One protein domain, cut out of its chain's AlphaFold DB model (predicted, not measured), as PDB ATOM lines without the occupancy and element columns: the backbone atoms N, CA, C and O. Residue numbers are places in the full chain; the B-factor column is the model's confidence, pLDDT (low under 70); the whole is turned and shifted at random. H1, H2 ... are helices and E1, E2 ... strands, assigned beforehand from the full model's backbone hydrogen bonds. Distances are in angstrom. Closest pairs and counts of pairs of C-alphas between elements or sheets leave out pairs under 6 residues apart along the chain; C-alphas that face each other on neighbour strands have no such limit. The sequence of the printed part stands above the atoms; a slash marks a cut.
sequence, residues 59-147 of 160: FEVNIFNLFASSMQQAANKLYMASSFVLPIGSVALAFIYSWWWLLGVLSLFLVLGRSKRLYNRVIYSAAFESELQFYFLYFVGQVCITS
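AT A GLANCE: This is residues 59 to 147 of the 160 residues of an uncharacterized protein of Pseudomonas fluorescens (UniProt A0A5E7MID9). A long helical hairpin, H2 and H3, makes the body, with the short helices H1 and H4 packed on H3 near its last residues. The strand E1 leads away from H4. The printed part has 89 residues, mostly helix, in the order H1, H2, H3, H4, E1; E1 pairs with no named strand. The whole is loose, with a radius of gyration of the C-alphas of 17.2 A, and flat, spanning 55 by 31 by 16 A.

HOW THE PARTS SIT: Start at H1, residues 61 to 67, and look across to H3, residues 99 to 129, the hub. They touch through residues 119 to 126 of H3 alone, at a steep tilt of 47 degrees, the same way; the closest C-alphas, of Phe 67 and Ala 126, are 6.5 A apart. H2, residues 70 to 96, has a kink of 30 degrees near residue 85. It touches H3 as a hairpin, at a shallow tilt of 11 degrees, opposite ways, closest at C-alphas 87 and 105, 4.6 A. H4, residues 131 to 139, touches residues 123 to 128 of H3 alone, at a steep tilt of 58 degrees, closest at C-alphas 127 and 134, 4.2 A. H1 and H4 are apart. In H4 every O i to N i+4 pair is within hydrogen-bond range; in H1 2 of 3, in H2 21 of 23, in H3 19 of 27.

IN THESE COORDINATES: Find C-alpha 61 at (-23.294, -39.548, 34.108), where H1 begins its 10.2 A. H2 then runs 37.8 A, H3 48.2 A from C-alpha 99 at (-30.740, -60.903, 6.971), and H4 12.1 A. E1, residues 143 to 147, runs 13.6 A to C-alpha 147 at (-2.944, -23.954, 22.163).

THE WHOLE: The two farthest C-alphas, of Ile 96 and Glu 131, are 55.2 A apart. The printed part has no cut, its four links are tight, and no printed residue is under pLDDT 70.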
ATOM      1  N   PHE A  59     -17.218 -40.931  30.141       80.69
ATOM      2  CA  PHE A  59     -18.452 -40.153  30.228       80.69
ATOM      3  C   PHE A  59     -19.063 -40.331  31.612       80.69
ATOM      4  O   PHE A  59     -19.695 -41.347  31.891       80.69
ATOM      5  N   GLU A  60     -18.886 -39.340  32.478       85.88
ATOM      6  CA  GLU A  60     -19.471 -39.385  33.814       85.88
ATOM      7  C   GLU A  60     -20.918 -38.896  33.801       85.88
ATOM      8  O   GLU A  60     -21.194 -37.721  33.542       85.88
ATOM      9  N   VAL A  61     -21.846 -39.811  34.094       85.06
ATOM     10  CA  VAL A  61     -23.294 -39.548  34.108       85.06
ATOM     11  C   VAL A  61     -23.668 -38.511  35.166       85.06
ATOM     12  O   VAL A  61     -24.509 -37.657  34.902       85.06
ATOM     13  N   ASN A  62     -23.017 -38.538  36.332       87.50
ATOM     14  CA  ASN A  62     -23.284 -37.586  37.413       87.50
ATOM     15  C   ASN A  62     -22.928 -36.156  36.994       87.50
ATOM     16  O   ASN A  62     -23.746 -35.253  37.143       87.50
ATOM     17  N   ILE A  63     -21.756 -35.974  36.380       87.94
ATOM     18  CA  ILE A  63     -21.322 -34.680  35.843       87.94
ATOM     19  C   ILE A  63     -22.262 -34.232  34.723       87.94
ATOM     20  O   ILE A  63     -22.694 -33.087  34.709       87.94
ATOM     21  N   PHE A  64     -22.644 -35.129  33.811       89.38
ATOM     22  CA  PHE A  64     -23.605 -34.781  32.765       89.38
ATOM     23  C   PHE A  64     -24.936 -34.302  33.341       89.38
ATOM     24  O   PHE A  64     -25.422 -33.256  32.936       89.38
ATOM     25  N   ASN A  65     -25.511 -35.034  34.295       89.38
ATOM     26  CA  ASN A  65     -26.801 -34.689  34.891       89.38
ATOM     27  C   ASN A  65     -26.758 -33.372  35.676       89.38
ATOM     28  O   ASN A  65     -27.779 -32.695  35.749       89.38
ATOM     29  N   LEU A  66     -25.596 -32.999  36.221       89.25
ATOM     30  CA  LEU A  66     -25.406 -31.733  36.929       89.25
ATOM     31  C   LEU A  66     -25.606 -30.514  36.010       89.25
ATOM     32  O   LEU A  66     -26.160 -29.503  36.436       89.25
ATOM     33  N   PHE A  67     -25.187 -30.627  34.746       90.00
ATOM     34  CA  PHE A  67     -25.227 -29.533  33.765       90.00
ATOM     35  C   PHE A  67     -26.325 -29.680  32.707       90.00
ATOM     36  O   PHE A  67     -26.722 -28.702  32.077       90.00
ATOM     37  N   ALA A  68     -26.807 -30.896  32.462       88.38
ATOM     38  CA  ALA A  68     -27.782 -31.168  31.421       88.38
ATOM     39  C   ALA A  68     -29.186 -30.726  31.842       88.38
ATOM     40  O   ALA A  68     -29.656 -31.055  32.931       88.38
ATOM     41  N   SER A  69     -29.908 -30.078  30.928       89.00
ATOM     42  CA  SER A  69     -31.336 -29.809  31.112       89.00
ATOM     43  C   SER A  69     -32.152 -31.106  31.114       89.00
ATOM     44  O   SER A  69     -31.736 -32.116  30.542       89.00
ATOM     45  N   SER A  70     -33.365 -31.084  31.675       87.50
ATOM     46  CA  SER A  70     -34.253 -32.259  31.714       87.50
ATOM     47  C   SER A  70     -34.476 -32.881  30.329       87.50
ATOM     48  O   SER A  70     -34.509 -34.102  30.187       87.50
ATOM     49  N   MET A  71     -34.555 -32.050  29.284       88.81
ATOM     50  CA  MET A  71     -34.677 -32.509  27.898       88.81
ATOM     51  C   MET A  71     -33.408 -33.220  27.410       88.81
ATOM     52  O   MET A  71     -33.495 -34.259  26.757       88.81
ATOM     53  N   GLN A  72     -32.224 -32.699  27.736       91.25
ATOM     54  CA  GLN A  72     -30.945 -33.321  27.375       91.25
ATOM     55  C   GLN A  72     -30.723 -34.632  28.140       91.25
ATOM     56  O   GLN A  72     -30.239 -35.605  27.564       91.25
ATOM     57  N   GLN A  73     -31.138 -34.691  29.407       90.31
ATOM     58  CA  GLN A  73     -31.132 -35.919  30.200       90.31
ATOM     59  C   GLN A  73     -32.057 -36.980  29.596       90.31
ATOM     60  O   GLN A  73     -31.644 -38.128  29.418       90.31
ATOM     61  N   ALA A  74     -33.283 -36.602  29.224       90.56
ATOM     62  CA  ALA A  74     -34.223 -37.496  28.554       90.56
ATOM     63  C   ALA A  74     -33.680 -37.992  27.203       90.56
ATOM     64  O   ALA A  74     -33.720 -39.191  26.928       90.56
ATOM     65  N   ALA A  75     -33.097 -37.099  26.397       90.31
ATOM     66  CA  ALA A  75     -32.472 -37.462  25.128       90.31
ATOM     67  C   ALA A  75     -31.310 -38.449  25.317       90.31
ATOM     68  O   ALA A  75     -31.226 -39.438  24.593       90.31
ATOM     69  N   ASN A  76     -30.444 -38.238  26.317       88.88
ATOM     70  CA  ASN A  76     -29.349 -39.163  26.600       88.88
ATOM     71  C   ASN A  76     -29.856 -40.542  27.053       88.88
ATOM     72  O   ASN A  76     -29.336 -41.558  26.600       88.88
ATOM     73  N   LYS A  77     -30.905 -40.592  27.888       90.19
ATOM     74  CA  LYS A  77     -31.562 -41.852  28.275       90.19
ATOM     75  C   LYS A  77     -32.129 -42.586  27.061       90.19
ATOM     76  O   LYS A  77     -31.933 -43.790  26.941       90.19
ATOM     77  N   LEU A  78     -32.774 -41.863  26.144       90.50
ATOM     78  CA  LEU A  78     -33.306 -42.431  24.907       90.50
ATOM     79  C   LEU A  78     -32.188 -42.975  24.014       90.50
ATOM     80  O   LEU A  78     -32.302 -44.096  23.526       90.50
ATOM     81  N   TYR A  79     -31.088 -42.234  23.848       89.62
ATOM     82  CA  TYR A  79     -29.929 -42.723  23.103       89.62
ATOM     83  C   TYR A  79     -29.358 -43.992  23.734       89.62
ATOM     84  O   TYR A  79     -29.220 -44.997  23.043       89.62
ATOM     85  N   MET A  80     -29.127 -44.003  25.047       86.88
ATOM     86  CA  MET A  80     -28.629 -45.196  25.734       86.88
ATOM     87  C   MET A  80     -29.581 -46.385  25.571       86.88
ATOM     88  O   MET A  80     -29.143 -47.447  25.144       86.88
ATOM     89  N   ALA A  81     -30.887 -46.208  25.792       89.94
ATOM     90  CA  ALA A  81     -31.871 -47.272  25.593       89.94
ATOM     91  C   ALA A  81     -31.872 -47.797  24.146       89.94
ATOM     92  O   ALA A  81     -31.813 -49.005  23.917       89.94
ATOM     93  N   SER A  82     -31.860 -46.893  23.163       87.88
ATOM     94  CA  SER A  82     -31.844 -47.261  21.745       87.88
ATOM     95  C   SER A  82     -30.582 -48.029  21.345       87.88
ATOM     96  O   SER A  82     -30.663 -48.911  20.496       87.88
ATOM     97  N   SER A  83     -29.444 -47.773  22.005       86.75
ATOM     98  CA  SER A  83     -28.189 -48.487  21.741       86.75
ATOM     99  C   SER A  83     -28.243 -49.972  22.111       86.75
ATOM    100  O   SER A  83     -27.482 -50.752  21.554       86.75
ATOM    101  N   PHE A  84     -29.173 -50.377  22.983       86.81
ATOM    102  CA  PHE A  84     -29.404 -51.780  23.337       86.81
ATOM    103  C   PHE A  84     -30.601 -52.370  22.590       86.81
ATOM    104  O   PHE A  84     -30.512 -53.460  22.032       86.81
ATOM    105  N   VAL A  85     -31.719 -51.639  22.543       89.50
ATOM    106  CA  VAL A  85     -32.970 -52.140  21.957       89.50
ATOM    107  C   VAL A  85     -32.851 -52.320  20.444       89.50
ATOM    108  O   VAL A  85     -33.296 -53.342  19.922       89.50
ATOM    109  N   LEU A  86     -32.236 -51.369  19.728       89.19
ATOM    110  CA  LEU A  86     -32.161 -51.430  18.265       89.19
ATOM    111  C   LEU A  86     -31.304 -52.600  17.765       89.19
ATOM    112  O   LEU A  86     -31.790 -53.318  16.890       89.19
ATOM    113  N   PRO A  87     -30.092 -52.868  18.293       88.94
ATOM    114  CA  PRO A  87     -29.314 -54.024  17.848       88.94
ATOM    115  C   PRO A  87     -29.995 -55.352  18.169       88.94
ATOM    116  O   PRO A  87     -30.055 -56.219  17.301       88.94
ATOM    117  N   ILE A  88     -30.562 -55.503  19.372       90.56
ATOM    118  CA  ILE A  88     -31.255 -56.738  19.768       90.56
ATOM    119  C   ILE A  88     -32.466 -56.983  18.861       90.56
ATOM    120  O   ILE A  88     -32.623 -58.075  18.318       90.56
ATOM    121  N   GLY A  89     -33.289 -55.952  18.637       92.12
ATOM    122  CA  GLY A  89     -34.432 -56.035  17.729       92.12
ATOM    123  C   GLY A  89     -34.014 -56.343  16.290       92.12
ATOM    124  O   GLY A  89     -34.636 -57.174  15.634       92.12
ATOM    125  N   SER A  90     -32.917 -55.742  15.822       92.44
ATOM    126  CA  SER A  90     -32.361 -55.985  14.483       92.44
ATOM    127  C   SER A  90     -31.920 -57.436  14.298       92.44
ATOM    128  O   SER A  90     -32.213 -58.043  13.272       92.44
ATOM    129  N   VAL A  91     -31.260 -58.019  15.304       92.38
ATOM    130  CA  VAL A  91     -30.848 -59.428  15.282       92.38
ATOM    131  C   VAL A  91     -32.069 -60.348  15.283       92.38
ATOM    132  O   VAL A  91     -32.143 -61.249  14.454       92.38
ATOM    133  N   ALA A  92     -33.063 -60.102  16.142       93.38
ATOM    134  CA  ALA A  92     -34.287 -60.905  16.172       93.38
ATOM    135  C   ALA A  92     -35.045 -60.865  14.830       93.38
ATOM    136  O   ALA A  92     -35.448 -61.905  14.306       93.38
ATOM    137  N   LEU A  93     -35.186 -59.680  14.229       93.75
ATOM    138  CA  LEU A  93     -35.824 -59.507  12.920       93.75
ATOM    139  C   LEU A  93     -35.025 -60.153  11.782       93.75
ATOM    140  O   LEU A  93     -35.624 -60.621  10.811       93.75
ATOM    141  N   ALA A  94     -33.698 -60.226  11.908       95.12
ATOM    142  CA  ALA A  94     -32.858 -60.908  10.934       95.12
ATOM    143  C   ALA A  94     -33.136 -62.414  10.866       95.12
ATOM    144  O   ALA A  94     -33.146 -62.974   9.772       95.12
ATOM    145  N   PHE A  95     -33.418 -63.043  12.011       93.00
ATOM    146  CA  PHE A  95     -33.783 -64.459  12.078       93.00
ATOM    147  C   PHE A  95     -35.212 -64.742  11.603       93.00
ATOM    148  O   PHE A  95     -35.452 -65.794  11.018       93.00
ATOM    149  N   ILE A  96     -36.159 -63.833  11.860       95.06
ATOM    150  CA  ILE A  96     -37.582 -64.059  11.552       95.06
ATOM    151  C   ILE A  96     -37.916 -63.704  10.099       95.06
ATOM    152  O   ILE A  96     -38.676 -64.421   9.453       95.06
ATOM    153  N   TYR A  97     -37.383 -62.589   9.592       93.25
ATOM    154  CA  TYR A  97     -37.814 -62.017   8.314       93.25
ATOM    155  C   TYR A  97     -36.722 -62.041   7.247       93.25
ATOM    156  O   TYR A  97     -36.931 -62.589   6.169       93.25
ATOM    157  N   SER A  98     -35.583 -61.382   7.493       93.44
ATOM    158  CA  SER A  98     -34.535 -61.229   6.476       93.44
ATOM    159  C   SER A  98     -33.220 -60.720   7.053       93.44
ATOM    160  O   SER A  98     -33.198 -59.743   7.800       93.44
ATOM    161  N   TRP A  99     -32.105 -61.297   6.605       90.94
ATOM    162  CA  TRP A  99     -30.740 -60.903   6.971       90.94
ATOM    163  C   TRP A  99     -30.405 -59.417   6.742       90.94
ATOM    164  O   TRP A  99     -29.532 -58.886   7.424       90.94
ATOM    165  N   TRP A 100     -31.135 -58.706   5.870       91.00
ATOM    166  CA  TRP A 100     -30.998 -57.252   5.684       91.00
ATOM    167  C   TRP A 100     -31.219 -56.441   6.972       91.00
ATOM    168  O   TRP A 100     -30.638 -55.365   7.123       91.00
ATOM    169  N   TRP A 101     -31.983 -56.968   7.935       91.62
ATOM    170  CA  TRP A 101     -32.169 -56.334   9.243       91.62
ATOM    171  C   TRP A 101     -30.872 -56.222  10.055       91.62
ATOM    172  O   TRP A 101     -30.781 -55.342  10.909       91.62
ATOM    173  N   LEU A 102     -29.829 -57.005   9.748       90.38
ATOM    174  CA  LEU A 102     -28.515 -56.870  10.389       90.38
ATOM    175  C   LEU A 102     -27.857 -55.508  10.132       90.38
ATOM    176  O   LEU A 102     -27.070 -55.058  10.963       90.38
ATOM    177  N   LEU A 103     -28.219 -54.795   9.058       89.44
ATOM    178  CA  LEU A 103     -27.769 -53.411   8.856       89.44
ATOM    179  C   LEU A 103     -28.217 -52.487   9.996       89.44
ATOM    180  O   LEU A 103     -27.528 -51.517  10.307       89.44
ATOM    181  N   GLY A 104     -29.320 -52.812  10.675       85.25
ATOM    182  CA  GLY A 104     -29.792 -52.090  11.854       85.25
ATOM    183  C   GLY A 104     -28.794 -52.100  13.016       85.25
ATOM    184  O   GLY A 104     -28.784 -51.159  13.806       85.25
ATOM    185  N   VAL A 105     -27.868 -53.062  13.084       88.38
ATOM    186  CA  VAL A 105     -26.778 -53.068  14.079       88.38
ATOM    187  C   VAL A 105     -25.852 -51.857  13.909       88.38
ATOM    188  O   VAL A 105     -25.342 -51.328  14.897       88.38
ATOM    189  N   LEU A 106     -25.707 -51.325  12.688       87.69
ATOM    190  CA  LEU A 106     -24.916 -50.115  12.432       87.69
ATOM    191  C   LEU A 106     -25.499 -48.867  13.119       87.69
ATOM    192  O   LEU A 106     -24.771 -47.900  13.358       87.69
ATOM    193  N   SER A 107     -26.785 -48.891  13.500       85.44
ATOM    194  CA  SER A 107     -27.406 -47.816  14.284       85.44
ATOM    195  C   SER A 107     -26.701 -47.584  15.624       85.44
ATOM    196  O   SER A 107     -26.679 -46.447  16.097       85.44
ATOM    197  N   LEU A 108     -26.042 -48.603  16.193       88.06
ATOM    198  CA  LEU A 108     -25.284 -48.485  17.438       88.06
ATOM    199  C   LEU A 108     -24.185 -47.418  17.332       88.06
ATOM    200  O   LEU A 108     -24.071 -46.559  18.206       88.06
ATOM    201  N   PHE A 109     -23.432 -47.400  16.228       87.19
ATOM    202  CA  PHE A 109     -22.378 -46.404  16.006       87.19
ATOM    203  C   PHE A 109     -22.947 -44.987  15.883       87.19
ATOM    204  O   PHE A 109     -22.378 -44.030  16.413       87.19
ATOM    205  N   LEU A 110     -24.103 -44.848  15.225       86.69
ATOM    206  CA  LEU A 110     -24.778 -43.560  15.064       86.69
ATOM    207  C   LEU A 110     -25.297 -43.032  16.405       86.69
ATOM    208  O   LEU A 110     -25.070 -41.868  16.741       86.69
ATOM    209  N   VAL A 111     -25.958 -43.886  17.185       88.44
ATOM    210  CA  VAL A 111     -26.539 -43.542  18.487       88.44
ATOM    211  C   VAL A 111     -25.451 -43.170  19.496       88.44
ATOM    212  O   VAL A 111     -25.540 -42.114  20.130       88.44
ATOM    213  N   LEU A 112     -24.383 -43.967  19.597       86.44
ATOM    214  CA  LEU A 112     -23.249 -43.661  20.474       86.44
ATOM    215  C   LEU A 112     -22.557 -42.357  20.064       86.44
ATOM    216  O   LEU A 112     -22.235 -41.526  20.915       86.44
ATOM    217  N   GLY A 113     -22.398 -42.120  18.757       87.56
ATOM    218  CA  GLY A 113     -21.875 -40.858  18.237       87.56
ATOM    219  C   GLY A 113     -22.730 -39.649  18.637       87.56
ATOM    220  O   GLY A 113     -22.192 -38.603  19.008       87.56
ATOM    221  N   ARG A 114     -24.062 -39.784  18.612       89.06
ATOM    222  CA  ARG A 114     -25.001 -38.730  19.034       89.06
ATOM    223  C   ARG A 114     -24.948 -38.477  20.539       89.06
ATOM    224  O   ARG A 114     -24.865 -37.314  20.928       89.06
ATOM    225  N   SER A 115     -24.923 -39.525  21.364       87.31
ATOM    226  CA  SER A 115     -24.765 -39.390  22.821       87.31
ATOM    227  C   SER A 115     -23.441 -38.700  23.172       87.31
ATOM    228  O   SER A 115     -23.436 -37.719  23.918       87.31
ATOM    229  N   LYS A 116     -22.332 -39.096  22.529       88.75
ATOM    230  CA  LYS A 116     -21.025 -38.446  22.703       88.75
ATOM    231  C   LYS A 116     -21.056 -36.957  22.356       88.75
ATOM    232  O   LYS A 116     -20.545 -36.137  23.118       88.75
ATOM    233  N   ARG A 117     -21.660 -36.595  21.219       90.69
ATOM    234  CA  ARG A 117     -21.808 -35.187  20.806       90.69
ATOM    235  C   ARG A 117     -22.671 -34.394  21.781       90.69
ATOM    236  O   ARG A 117     -22.313 -33.265  22.102       90.69
ATOM    237  N   LEU A 118     -23.777 -34.972  22.251       91.56
ATOM    238  CA  LEU A 118     -24.654 -34.331  23.228       91.56
ATOM    239  C   LEU A 118     -23.902 -34.049  24.530       91.56
ATOM    240  O   LEU A 118     -23.935 -32.921  25.010       91.56
ATOM    241  N   TYR A 119     -23.177 -35.040  25.051       90.81
ATOM    242  CA  TYR A 119     -22.370 -34.881  26.255       90.81
ATOM    243  C   TYR A 119     -21.351 -33.753  26.107       90.81
ATOM    244  O   TYR A 119     -21.344 -32.820  26.902       90.81
ATOM    245  N   ASN A 120     -20.527 -33.799  25.056       91.56
ATOM    246  CA  ASN A 120     -19.500 -32.784  24.833       91.56
ATOM    247  C   ASN A 120     -20.115 -31.386  24.697       91.56
ATOM    248  O   ASN A 120     -19.591 -30.435  25.262       91.56
ATOM    249  N   ARG A 121     -21.255 -31.263  24.006       92.06
ATOM    250  CA  ARG A 121     -21.972 -29.990  23.887       92.06
ATOM    251  C   ARG A 121     -22.405 -29.447  25.247       92.06
ATOM    252  O   ARG A 121     -22.239 -28.256  25.479       92.06
ATOM    253  N   VAL A 122     -22.953 -30.291  26.122       91.88
ATOM    254  CA  VAL A 122     -23.374 -29.879  27.470       91.88
ATOM    255  C   VAL A 122     -22.172 -29.418  28.293       91.88
ATOM    256  O   VAL A 122     -22.205 -28.321  28.837       91.88
ATOM    257  N   ILE A 123     -21.094 -30.205  28.318       92.38
ATOM    258  CA  ILE A 123     -19.892 -29.879  29.096       92.38
ATOM    259  C   ILE A 123     -19.212 -28.605  28.590       92.38
ATOM    260  O   ILE A 123     -18.870 -27.742  29.391       92.38
ATOM    261  N   TYR A 124     -19.046 -28.447  27.275       91.88
ATOM    262  CA  TYR A 124     -18.458 -27.226  26.727       91.88
ATOM    263  C   TYR A 124     -19.351 -26.013  26.967       91.88
ATOM    264  O   TYR A 124     -18.849 -24.971  27.366       91.88
ATOM    265  N   SER A 125     -20.668 -26.146  26.788       91.50
ATOM    266  CA  SER A 125     -21.597 -25.052  27.081       91.50
ATOM    267  C   SER A 125     -21.492 -24.608  28.540       91.50
ATOM    268  O   SER A 125     -21.411 -23.412  28.791       91.50
ATOM    269  N   ALA A 126     -21.434 -25.556  29.480       89.88
ATOM    270  CA  ALA A 126     -21.275 -25.272  30.904       89.88
ATOM    271  C   ALA A 126     -19.935 -24.578  31.208       89.88
ATOM    272  O   ALA A 126     -19.894 -23.533  31.851       89.88
ATOM    273  N   ALA A 127     -18.835 -25.104  30.664       90.81
ATOM    274  CA  ALA A 127     -17.503 -24.524  30.829       90.81
ATOM    275  C   ALA A 127     -17.388 -23.084  30.291       90.81
ATOM    276  O   ALA A 127     -16.558 -22.319  30.773       90.81
ATOM    277  N   PHE A 128     -18.205 -22.698  29.307       89.38
ATOM    278  CA  PHE A 128     -18.242 -21.327  28.792       89.38
ATOM    279  C   PHE A 128     -19.204 -20.401  29.546       89.38
ATOM    280  O   PHE A 128     -19.041 -19.185  29.453       89.38
ATOM    281  N   GLU A 129     -20.198 -20.937  30.256       89.06
ATOM    282  CA  GLU A 129     -21.276 -20.140  30.855       89.06
ATOM    283  C   GLU A 129     -20.838 -19.418  32.136       89.06
ATOM    284  O   GLU A 129     -21.202 -18.261  32.336       89.06
ATOM    285  N   SER A 130     -20.050 -20.074  32.990       89.31
ATOM    286  CA  SER A 130     -19.638 -19.523  34.285       89.31
ATOM    287  C   SER A 130     -18.230 -19.973  34.661       89.31
ATOM    288  O   SER A 130     -17.850 -21.124  34.435       89.31
ATOM    289  N   GLU A 131     -17.471 -19.071  35.291       91.12
ATOM    290  CA  GLU A 131     -16.131 -19.360  35.813       91.12
ATOM    291  C   GLU A 131     -16.159 -20.537  36.794       91.12
ATOM    292  O   GLU A 131     -15.272 -21.390  36.778       91.12
ATOM    293  N   LEU A 132     -17.222 -20.615  37.599       90.31
ATOM    294  CA  LEU A 132     -17.408 -21.673  38.581       90.31
ATOM    295  C   LEU A 132     -17.514 -23.052  37.940       90.31
ATOM    296  O   LEU A 132     -16.888 -24.016  38.382       90.31
ATOM    297  N   GLN A 133     -18.279 -23.133  36.859       91.56
ATOM    298  CA  GLN A 133     -18.450 -24.370  36.113       91.56
ATOM    299  C   GLN A 133     -17.155 -24.740  35.386       91.56
ATOM    300  O   GLN A 133     -16.785 -25.913  35.360       91.56
ATOM    301  N   PHE A 134     -16.433 -23.745  34.857       92.00
ATOM    302  CA  PHE A 134     -15.139 -23.953  34.219       92.00
ATOM    303  C   PHE A 134     -14.116 -24.570  35.172       92.00
ATOM    304  O   PHE A 134     -13.611 -25.656  34.881       92.00
ATOM    305  N   TYR A 135     -13.810 -23.921  36.304       90.25
ATOM    306  CA  TYR A 135     -12.761 -24.434  37.190       90.25
ATOM    307  C   TYR A 135     -13.157 -25.783  37.794       90.25
ATOM    308  O   TYR A 135     -12.289 -26.631  37.992       90.25
ATOM    309  N   PHE A 136     -14.452 -26.023  38.042       90.56
ATOM    310  CA  PHE A 136     -14.937 -27.317  38.513       90.56
ATOM    311  C   PHE A 136     -14.691 -28.412  37.469       90.56
ATOM    312  O   PHE A 136     -14.098 -29.445  37.776       90.56
ATOM    313  N   LEU A 137     -15.090 -28.180  36.214       91.38
ATOM    314  CA  LEU A 137     -14.869 -29.127  35.121       91.38
ATOM    315  C   LEU A 137     -13.376 -29.338  34.829       91.38
ATOM    316  O   LEU A 137     -12.979 -30.449  34.469       91.38
ATOM    317  N   TYR A 138     -12.557 -28.298  34.991       91.06
ATOM    318  CA  TYR A 138     -11.104 -28.364  34.850       91.06
ATOM    319  C   TYR A 138     -10.480 -29.213  35.964       91.06
ATOM    320  O   TYR A 138      -9.771 -30.174  35.679       91.06
ATOM    321  N   PHE A 139     -10.823 -28.934  37.226       89.56
ATOM    322  CA  PHE A 139     -10.354 -29.666  38.407       89.56
ATOM    323  C   PHE A 139     -10.737 -31.154  38.369       89.56
ATOM    324  O   PHE A 139      -9.922 -32.046  38.618       89.56
ATOM    325  N   VAL A 140     -11.981 -31.455  37.989       88.50
ATOM    326  CA  VAL A 140     -12.457 -32.839  37.845       88.50
ATOM    327  C   VAL A 140     -11.847 -33.522  36.602       88.50
ATOM    328  O   VAL A 140     -12.027 -34.723  36.406       88.50
ATOM    329  N   GLY A 141     -11.050 -32.817  35.792       87.69
ATOM    330  CA  GLY A 141     -10.327 -33.386  34.652       87.69
ATOM    331  C   GLY A 141     -11.232 -33.704  33.463       87.69
ATOM    332  O   GLY A 141     -10.934 -34.588  32.661       87.69
ATOM    333  N   GLN A 142     -12.372 -33.024  33.344       90.12
ATOM    334  CA  GLN A 142     -13.280 -33.205  32.211       90.12
ATOM    335  C   GLN A 142     -12.865 -32.346  31.017       90.12
ATOM    336  O   GLN A 142     -12.978 -32.792  29.872       90.12
ATOM    337  N   VAL A 143     -12.331 -31.150  31.268       91.81
ATOM    338  CA  VAL A 143     -11.873 -30.221  30.228       91.81
ATOM    339  C   VAL A 143     -10.400 -29.861  30.395       91.81
ATOM    340  O   VAL A 143      -9.871 -29.861  31.503       91.81
ATOM    341  N   CYS A 144      -9.752 -29.540  29.282       91.56
ATOM    342  CA  CYS A 144      -8.407 -28.981  29.218       91.56
ATOM    343  C   CYS A 144      -8.369 -27.836  28.203       91.56
ATOM    344  O   CYS A 144      -9.249 -27.714  27.345       91.56
ATOM    345  N   ILE A 145      -7.341 -27.001  28.299       92.75
ATOM    346  CA  ILE A 145      -7.080 -25.931  27.337       92.75
ATOM    347  C   ILE A 145      -5.851 -26.302  26.526       92.75
ATOM    348  O   ILE A 145      -4.841 -26.685  27.095       92.75
ATOM    349  N   THR A 146      -5.931 -26.218  25.204       92.56
ATOM    350  CA  THR A 146      -4.798 -26.506  24.313       92.56
ATOM    351  C   THR A 146      -4.558 -25.327  23.389       92.56
ATOM    352  O   THR A 146      -5.518 -24.706  22.934       92.56
ATOM    353  N   SER A 147      -3.301 -24.986  23.132       91.31
ATOM    354  CA  SER A 147      -2.944 -23.954  22.163       91.31
ATOM    355  C   SER A 147      -3.426 -24.342  20.761       91.31
ATOM    356  O   SER A 147      -3.533 -25.522  20.422       91.31
TER     357      SER A 147